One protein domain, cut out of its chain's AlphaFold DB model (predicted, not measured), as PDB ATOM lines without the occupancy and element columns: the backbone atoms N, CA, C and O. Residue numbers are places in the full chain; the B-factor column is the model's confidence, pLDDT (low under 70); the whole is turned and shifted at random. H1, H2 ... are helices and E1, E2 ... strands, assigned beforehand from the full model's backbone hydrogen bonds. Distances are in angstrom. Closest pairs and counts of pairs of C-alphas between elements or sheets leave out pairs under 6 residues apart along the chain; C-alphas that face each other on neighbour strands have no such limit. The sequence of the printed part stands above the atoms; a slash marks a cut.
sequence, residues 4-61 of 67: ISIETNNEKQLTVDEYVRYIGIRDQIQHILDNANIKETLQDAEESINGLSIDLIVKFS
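Overview. This is residues 4 to 61 of the 67 residues of an uncharacterized protein of Candidatus Methanoperedens sp. BLZ1 (UniProt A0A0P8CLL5). Two helices, H1 and H2, meet near their ends in a wide corner and arch over one face of a small parallel sheet, E1 beside E2, whose other face is bare. The printed part has 58 residues, in the order E1, H1, H2, E2, class mixed. It is loose, radius of gyration of the C-alphas 14.4 A, a rod of 45 by 21 by 10 A.

Arrangement. E1, residues 4 to 8, and E2, residues 55 to 60, are parallel at 23 degrees; N 5 and O 56, 3.0 A apart, are within hydrogen-bond range. With H1, residues 16 to 35, and H2, residues 38 to 48, they form a strand-helix-strand unit, parallel neighbour strands with helices between, its crossover left-handed. The closest C-alphas of E1 and H1, Ile 6 and Arg 26, are 6.7 A apart. H1 and H2 are close but not clearly touching, closest C-alphas Leu 33 and Lys 39 at 7.6 A, at a steep tilt of 52 degrees. In both, every O i to N i+4 pair is within hydrogen-bond range.

Along the chain. E1, 13.6 A, begins at C-alpha 4 (8.055, 88.849, 39.607); E2, 16.3 A, ends at C-alpha 60 (14.212, 92.952, 51.410). H1 measures 28.8 A, H2 15.4 A.

Size, cuts and confidence. The C-alphas farthest apart, Asp 17 and Asn 50, are 45.1 A apart. The printed part has no cut and no long link; no printed residue is under pLDDT 70.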
ATOM      1  N   ILE A   4       7.489  87.796  38.770       85.69
ATOM      2  CA  ILE A   4       8.055  88.849  39.607       85.69
ATOM      3  C   ILE A   4       7.613  88.536  41.029       85.69
ATOM      4  O   ILE A   4       6.412  88.492  41.301       85.69
ATOM      5  N   SER A   5       8.568  88.313  41.928       87.81
ATOM      6  CA  SER A   5       8.288  88.138  43.349       87.81
ATOM      7  C   SER A   5       8.996  89.202  44.177       87.81
ATOM      8  O   SER A   5      10.153  89.561  43.943       87.81
ATOM      9  N   ILE A   6       8.272  89.740  45.158       87.75
ATOM     10  CA  ILE A   6       8.827  90.642  46.159       87.75
ATOM     11  C   ILE A   6       8.740  89.946  47.509       87.75
ATOM     12  O   ILE A   6       7.651  89.636  47.993       87.75
ATOM     13  N   GLU A   7       9.895  89.703  48.112       87.81
ATOM     14  CA  GLU A   7      10.027  88.848  49.285       87.81
ATOM     15  C   GLU A   7      10.875  89.519  50.364       87.81
ATOM     16  O   GLU A   7      11.754  90.341  50.086       87.81
ATOM     17  N   THR A   8      10.659  89.129  51.620       83.12
ATOM     18  CA  THR A   8      11.538  89.519  52.720       83.12
ATOM     19  C   THR A   8      12.054  88.310  53.485       83.12
ATOM     20  O   THR A   8      11.312  87.405  53.857       83.12
ATOM     21  N   ASN A   9      13.359  88.311  53.759       83.00
ATOM     22  CA  ASN A   9      14.029  87.186  54.413       83.00
ATOM     23  C   ASN A   9      13.749  87.120  55.925       83.00
ATOM     24  O   ASN A   9      14.104  86.137  56.574       83.00
ATOM     25  N   ASN A  10      13.161  88.168  56.509       84.19
ATOM     26  CA  ASN A  10      12.940  88.268  57.946       84.19
ATOM     27  C   ASN A  10      11.535  88.749  58.331       84.19
ATOM     28  O   ASN A  10      11.372  89.325  59.404       84.19
ATOM     29  N   GLU A  11      10.518  88.436  57.514       81.56
ATOM     30  CA  GLU A  11       9.105  88.796  57.756       81.56
ATOM     31  C   GLU A  11       8.660  88.454  59.183       81.56
ATOM     32  O   GLU A  11       8.098  89.278  59.896       81.56
ATOM     33  N   LYS A  12       9.011  87.247  59.643       84.38
ATOM     34  CA  LYS A  12       8.647  86.718  60.969       84.38
ATOM     35  C   LYS A  12       9.315  87.441  62.143       84.38
ATOM     36  O   LYS A  12       8.976  87.173  63.290       84.38
ATOM     37  N   GLN A  13      10.301  88.294  61.879       86.50
ATOM     38  CA  GLN A  13      11.019  89.066  62.897       86.50
ATOM     39  C   GLN A  13      10.517  90.514  62.980       86.50
ATOM     40  O   GLN A  13      10.978  91.270  63.844       86.50
ATOM     41  N   LEU A  14       9.597  90.905  62.094       86.62
ATOM     42  CA  LEU A  14       9.004  92.232  62.078       86.62
ATOM     43  C   LEU A  14       7.965  92.359  63.193       86.62
ATOM     44  O   LEU A  14       7.166  91.459  63.448       86.62
ATOM     45  N   THR A  15       7.980  93.500  63.866       91.12
ATOM     46  CA  THR A  15       6.838  93.966  64.656       91.12
ATOM     47  C   THR A  15       5.662  94.289  63.733       91.12
ATOM     48  O   THR A  15       5.841  94.460  62.528       91.12
ATOM     49  N   VAL A  16       4.457  94.412  64.294       90.94
ATOM     50  CA  VAL A  16       3.257  94.773  63.518       90.94
ATOM     51  C   VAL A  16       3.463  96.088  62.756       90.94
ATOM     52  O   VAL A  16       3.171  96.157  61.566       90.94
ATOM     53  N   ASP A  17       4.048  97.100  63.399       91.12
ATOM     54  CA  ASP A  17       4.309  98.397  62.762       91.12
ATOM     55  C   ASP A  17       5.334  98.294  61.624       91.12
ATOM     56  O   ASP A  17       5.157  98.887  60.558       91.12
ATOM     57  N   GLU A  18       6.409  97.525  61.827       89.50
ATOM     58  CA  GLU A  18       7.394  97.245  60.778       89.50
ATOM     59  C   GLU A  18       6.757  96.475  59.615       89.50
ATOM     60  O   GLU A  18       7.063  96.757  58.458       89.50
ATOM     61  N   TYR A  19       5.841  95.552  59.907       89.62
ATOM     62  CA  TYR A  19       5.130  94.767  58.905       89.62
ATOM     63  C   TYR A  19       4.201  95.623  58.037       89.62
ATOM     64  O   TYR A  19       4.230  95.520  56.812       89.62
ATOM     65  N   VAL A  20       3.428  96.526  58.647       91.31
ATOM     66  CA  VAL A  20       2.567  97.468  57.912       91.31
ATOM     67  C   VAL A  20       3.400  98.363  56.993       91.31
ATOM     68  O   VAL A  20       3.056  98.553  55.827       91.31
ATOM     69  N   ARG A  21       4.536  98.876  57.485       90.06
ATOM     70  CA  ARG A  21       5.465  99.665  56.658       90.06
ATOM     71  C   ARG A  21       6.072  98.834  55.529       90.06
ATOM     72  O   ARG A  21       6.194  99.339  54.417       90.06
ATOM     73  N   TYR A  22       6.428  97.579  55.799       88.62
ATOM     74  CA  TYR A  22       6.925  96.645  54.791       88.62
ATOM     75  C   TYR A  22       5.911  96.432  53.662       88.62
ATOM     76  O   TYR A  22       6.296  96.546  52.501       88.62
ATOM     77  N   ILE A  23       4.631  96.203  53.979       89.88
ATOM     78  CA  ILE A  23       3.572  96.085  52.964       89.88
ATOM     79  C   ILE A  23       3.526  97.343  52.091       89.88
ATOM     80  O   ILE A  23       3.533  97.237  50.870       89.88
ATOM     81  N   GLY A  24       3.566  98.533  52.703       92.44
ATOM     82  CA  GLY A  24       3.572  99.791  51.954       92.44
ATOM     83  C   GLY A  24       4.769  99.928  51.004       92.44
ATOM     84  O   GLY A  24       4.600 100.334  49.857       92.44
ATOM     85  N   ILE A  25       5.971  99.549  51.449       90.88
ATOM     86  CA  ILE A  25       7.181  99.557  50.609       90.88
ATOM     87  C   ILE A  25       7.059  98.537  49.470       90.88
ATOM     88  O   ILE A  25       7.388  98.851  48.328       90.88
ATOM     89  N   ARG A  26       6.570  97.328  49.764       91.25
ATOM     90  CA  ARG A  26       6.349  96.279  48.763       91.25
ATOM     91  C   ARG A  26       5.423  96.773  47.656       91.25
ATOM     92  O   ARG A  26       5.762  96.642  46.484       91.25
ATOM     93  N   ASP A  27       4.296  97.374  48.023       92.94
ATOM     94  CA  ASP A  27       3.296  97.845  47.067       92.94
ATOM     95  C   ASP A  27       3.831  99.023  46.226       92.94
ATOM     96  O   ASP A  27       3.615  99.072  45.016       92.94
ATOM     97  N   GLN A  28       4.613  99.931  46.826       94.00
ATOM     98  CA  GLN A  28       5.305 100.996  46.087       94.00
ATOM     99  C   GLN A  28       6.274 100.443  45.040       94.00
ATOM    100  O   GLN A  28       6.352 100.962  43.927       94.00
ATOM    101  N   ILE A  29       7.020  99.396  45.386       92.50
ATOM    102  CA  ILE A  29       8.003  98.792  44.486       92.50
ATOM    103  C   ILE A  29       7.312  98.017  43.376       92.50
ATOM    104  O   ILE A  29       7.718  98.152  42.225       92.50
ATOM    105  N   GLN A  30       6.230  97.301  43.685       91.50
ATOM    106  CA  GLN A  30       5.392  96.684  42.661       91.50
ATOM    107  C   GLN A  30       4.900  97.734  41.658       91.50
ATOM    108  O   GLN A  30       5.085  97.568  40.458       91.50
ATOM    109  N   HIS A  31       4.388  98.868  42.143       94.19
ATOM    110  CA  HIS A  31       3.925  99.955  41.283       94.19
ATOM    111  C   HIS A  31       5.043 100.559  40.412       94.19
ATOM    112  O   HIS A  31       4.806 100.925  39.264       94.19
ATOM    113  N   ILE A  32       6.278 100.656  40.922       93.88
ATOM    114  CA  ILE A  32       7.437 101.086  40.120       93.88
ATOM    115  C   ILE A  32       7.743 100.072  39.012       93.88
ATOM    116  O   ILE A  32       7.971 100.478  37.874       93.88
ATOM    117  N   LEU A  33       7.746  98.774  39.331       92.62
ATOM    118  CA  LEU A  33       8.011  97.708  38.361       92.62
ATOM    119  C   LEU A  33       6.932  97.648  37.273       92.62
ATOM    120  O   LEU A  33       7.260  97.476  36.098       92.62
ATOM    121  N   ASP A  34       5.673  97.836  37.663       89.88
ATOM    122  CA  ASP A  34       4.536  97.876  36.746       89.88
ATOM    123  C   ASP A  34       4.632  99.095  35.817       89.88
ATOM    124  O   ASP A  34       4.551  98.944  34.601       89.88
ATOM    125  N   ASN A  35       4.901 100.288  36.361       94.50
ATOM    126  CA  ASN A  35       5.028 101.517  35.566       94.50
ATOM    127  C   ASN A  35       6.237 101.529  34.628       94.50
ATOM    128  O   ASN A  35       6.235 102.248  33.632       94.50
ATOM    129  N   ALA A  36       7.289 100.784  34.961       94.00
ATOM    130  CA  ALA A  36       8.469 100.646  34.119       94.00
ATOM    131  C   ALA A  36       8.310  99.554  33.042       94.00
ATOM    132  O   ALA A  36       9.288  99.244  32.365       94.00
ATOM    133  N   ASN A  37       7.118  98.957  32.888       92.38
ATOM    134  CA  ASN A  37       6.836  97.853  31.963       92.38
ATOM    135  C   ASN A  37       7.846  96.695  32.076       92.38
ATOM    136  O   ASN A  37       8.185  96.030  31.092       92.38
ATOM    137  N   ILE A  38       8.336  96.418  33.292       93.44
ATOM    138  CA  ILE A  38       9.352  95.379  33.502       93.44
ATOM    139  C   ILE A  38       8.813  94.012  33.099       93.44
ATOM    140  O   ILE A  38       9.520  93.238  32.465       93.44
ATOM    141  N   LYS A  39       7.544  93.724  33.401       89.56
ATOM    142  CA  LYS A  39       6.914  92.456  33.027       89.56
ATOM    143  C   LYS A  39       6.925  92.217  31.513       89.56
ATOM    144  O   LYS A  39       7.264  91.119  31.089       89.56
ATOM    145  N   GLU A  40       6.581  93.239  30.735       91.19
ATOM    146  CA  GLU A  40       6.598  93.191  29.266       91.19
ATOM    147  C   GLU A  40       8.031  92.985  28.758       91.19
ATOM    148  O   GLU A  40       8.290  92.047  28.016       91.19
ATOM    149  N   THR A  41       8.991  93.740  29.300       92.88
ATOM    150  CA  THR A  41      10.419  93.600  28.961       92.88
ATOM    151  C   THR A  41      10.953  92.185  29.222       92.88
ATOM    152  O   THR A  41      11.713  91.640  28.421       92.88
ATOM    153  N   LEU A  42      10.579  91.575  30.352       92.62
ATOM    154  CA  LEU A  42      10.971  90.202  30.680       92.62
ATOM    155  C   LEU A  42      10.341  89.197  29.714       92.62
ATOM    156  O   LEU A  42      10.993  88.232  29.329       92.62
ATOM    157  N   GLN A  43       9.086  89.422  29.328       90.69
ATOM    158  CA  GLN A  43       8.367  88.548  28.412       90.69
ATOM    159  C   GLN A  43       8.964  88.606  26.997       90.69
ATOM    160  O   GLN A  43       9.255  87.556  26.430       90.69
ATOM    161  N   ASP A  44       9.269  89.799  26.486       93.19
ATOM    162  CA  ASP A  44       9.956  89.980  25.199       93.19
ATOM    163  C   ASP A  44      11.326  89.279  25.183       93.19
ATOM    164  O   ASP A  44      11.726  88.654  24.196       93.19
ATOM    165  N   ALA A  45      12.056  89.348  26.302       92.31
ATOM    166  CA  ALA A  45      13.331  88.659  26.451       92.31
ATOM    167  C   ALA A  45      13.166  87.128  26.468       92.31
ATOM    168  O   ALA A  45      13.942  86.443  25.798       92.31
ATOM    169  N   GLU A  46      12.163  86.582  27.171       92.44
ATOM    170  CA  GLU A  46      11.830  85.146  27.127       92.44
ATOM    171  C   GLU A  46      11.490  84.692  25.697       92.44
ATOM    172  O   GLU A  46      11.956  83.644  25.254       92.44
ATOM    173  N   GLU A  47      10.738  85.495  24.942       91.81
ATOM    174  CA  GLU A  47      10.350  85.178  23.561       91.81
ATOM    175  C   GLU A  47      11.535  85.216  22.580       91.81
ATOM    176  O   GLU A  47      11.528  84.515  21.565       91.81
ATOM    177  N   SER A  48      12.592  85.971  22.899       92.50
ATOM    178  CA  SER A  48      13.791  86.074  22.057       92.50
ATOM    179  C   SER A  48      14.634  84.790  21.999       92.50
ATOM    180  O   SER A  48      15.394  84.595  21.046       92.50
ATOM    181  N   ILE A  49      14.509  83.898  22.991       94.56
ATOM    182  CA  ILE A  49      15.267  82.644  23.076       94.56
ATOM    183  C   ILE A  49      14.321  81.511  23.464       94.56
ATOM    184  O   ILE A  49      13.855  81.419  24.596       94.56
ATOM    185  N   ASN A  50      14.095  80.580  22.537       90.69
ATOM    186  CA  ASN A  50      13.220  79.443  22.794       90.69
ATOM    187  C   ASN A  50      13.714  78.615  23.998       90.69
ATOM    188  O   ASN A  50      14.840  78.113  24.000       90.69
ATOM    189  N   GLY A  51      12.851  78.466  25.005       89.19
ATOM    190  CA  GLY A  51      13.143  77.754  26.248       89.19
ATOM    191  C   GLY A  51      13.771  78.607  27.357       89.19
ATOM    192  O   GLY A  51      14.068  78.063  28.419       89.19
ATOM    193  N   LEU A  52      13.965  79.915  27.149       89.25
ATOM    194  CA  LEU A  52      14.386  80.835  28.204       89.25
ATOM    195  C   LEU A  52      13.215  81.148  29.147       89.25
ATOM    196  O   LEU A  52      12.108  81.443  28.708       89.25
ATOM    197  N   SER A  53      13.484  81.101  30.450       92.50
ATOM    198  CA  SER A  53      12.579  81.561  31.506       92.50
ATOM    199  C   SER A  53      13.343  82.533  32.392       92.50
ATOM    200  O   SER A  53      14.494  82.264  32.745       92.50
ATOM    201  N   ILE A  54      12.723  83.655  32.740       91.19
ATOM    202  CA  ILE A  54      13.330  84.716  33.534       91.19
ATOM    203  C   ILE A  54      12.434  85.020  34.733       91.19
ATOM    204  O   ILE A  54      11.290  85.452  34.589       91.19
ATOM    205  N   ASP A  55      13.004  84.859  35.923       91.12
ATOM    206  CA  ASP A  55      12.373  85.219  37.188       91.12
ATOM    207  C   ASP A  55      13.082  86.430  37.800       91.12
ATOM    208  O   ASP A  55      14.304  86.435  37.979       91.12
ATOM    209  N   LEU A  56      12.311  87.459  38.149       91.25
ATOM    210  CA  LEU A  56      12.806  88.640  38.850       91.25
ATOM    211  C   LEU A  56      12.386  88.580  40.317       91.25
ATOM    212  O   LEU A  56      11.205  88.676  40.642       91.25
ATOM    213  N   ILE A  57      13.369  88.487  41.212       92.12
ATOM    214  CA  ILE A  57      13.130  88.430  42.657       92.12
ATOM    215  C   ILE A  57      13.715  89.672  43.320       92.12
ATOM    216  O   ILE A  57      14.932  89.881  43.312       92.12
ATOM    217  N   VAL A  58      12.862  90.468  43.958       90.19
ATOM    218  CA  VAL A  58      13.281  91.607  44.778       90.19
ATOM    219  C   VAL A  58      13.269  91.190  46.245       90.19
ATOM    220  O   VAL A  58      12.222  90.863  46.800       90.19
ATOM    221  N   LYS A  59      14.442  91.205  46.891       90.44
ATOM    222  CA  LYS A  59      14.603  90.773  48.288       90.44
ATOM    223  C   LYS A  59      14.838  91.946  49.232       90.44
ATOM    224  O   LYS A  59      15.755  92.737  49.023       90.44
ATOM    225  N   PHE A  60      14.077  91.980  50.324       82.56
ATOM    226  CA  PHE A  60      14.212  92.952  51.410       82.56
ATOM    227  C   PHE A  60      14.700  92.311  52.706       82.56
ATOM    228  O   PHE A  60      14.317  91.194  53.068       82.56
ATOM    229  N   SER A  61      15.492  93.066  53.462       83.38
ATOM    230  CA  SER A  61      15.875  92.731  54.831       83.38
ATOM    231  C   SER A  61      15.796  93.967  55.721       83.38
ATOM    232  O   SER A  61      16.369  95.016  55.423       83.38
TER     233      SER A  61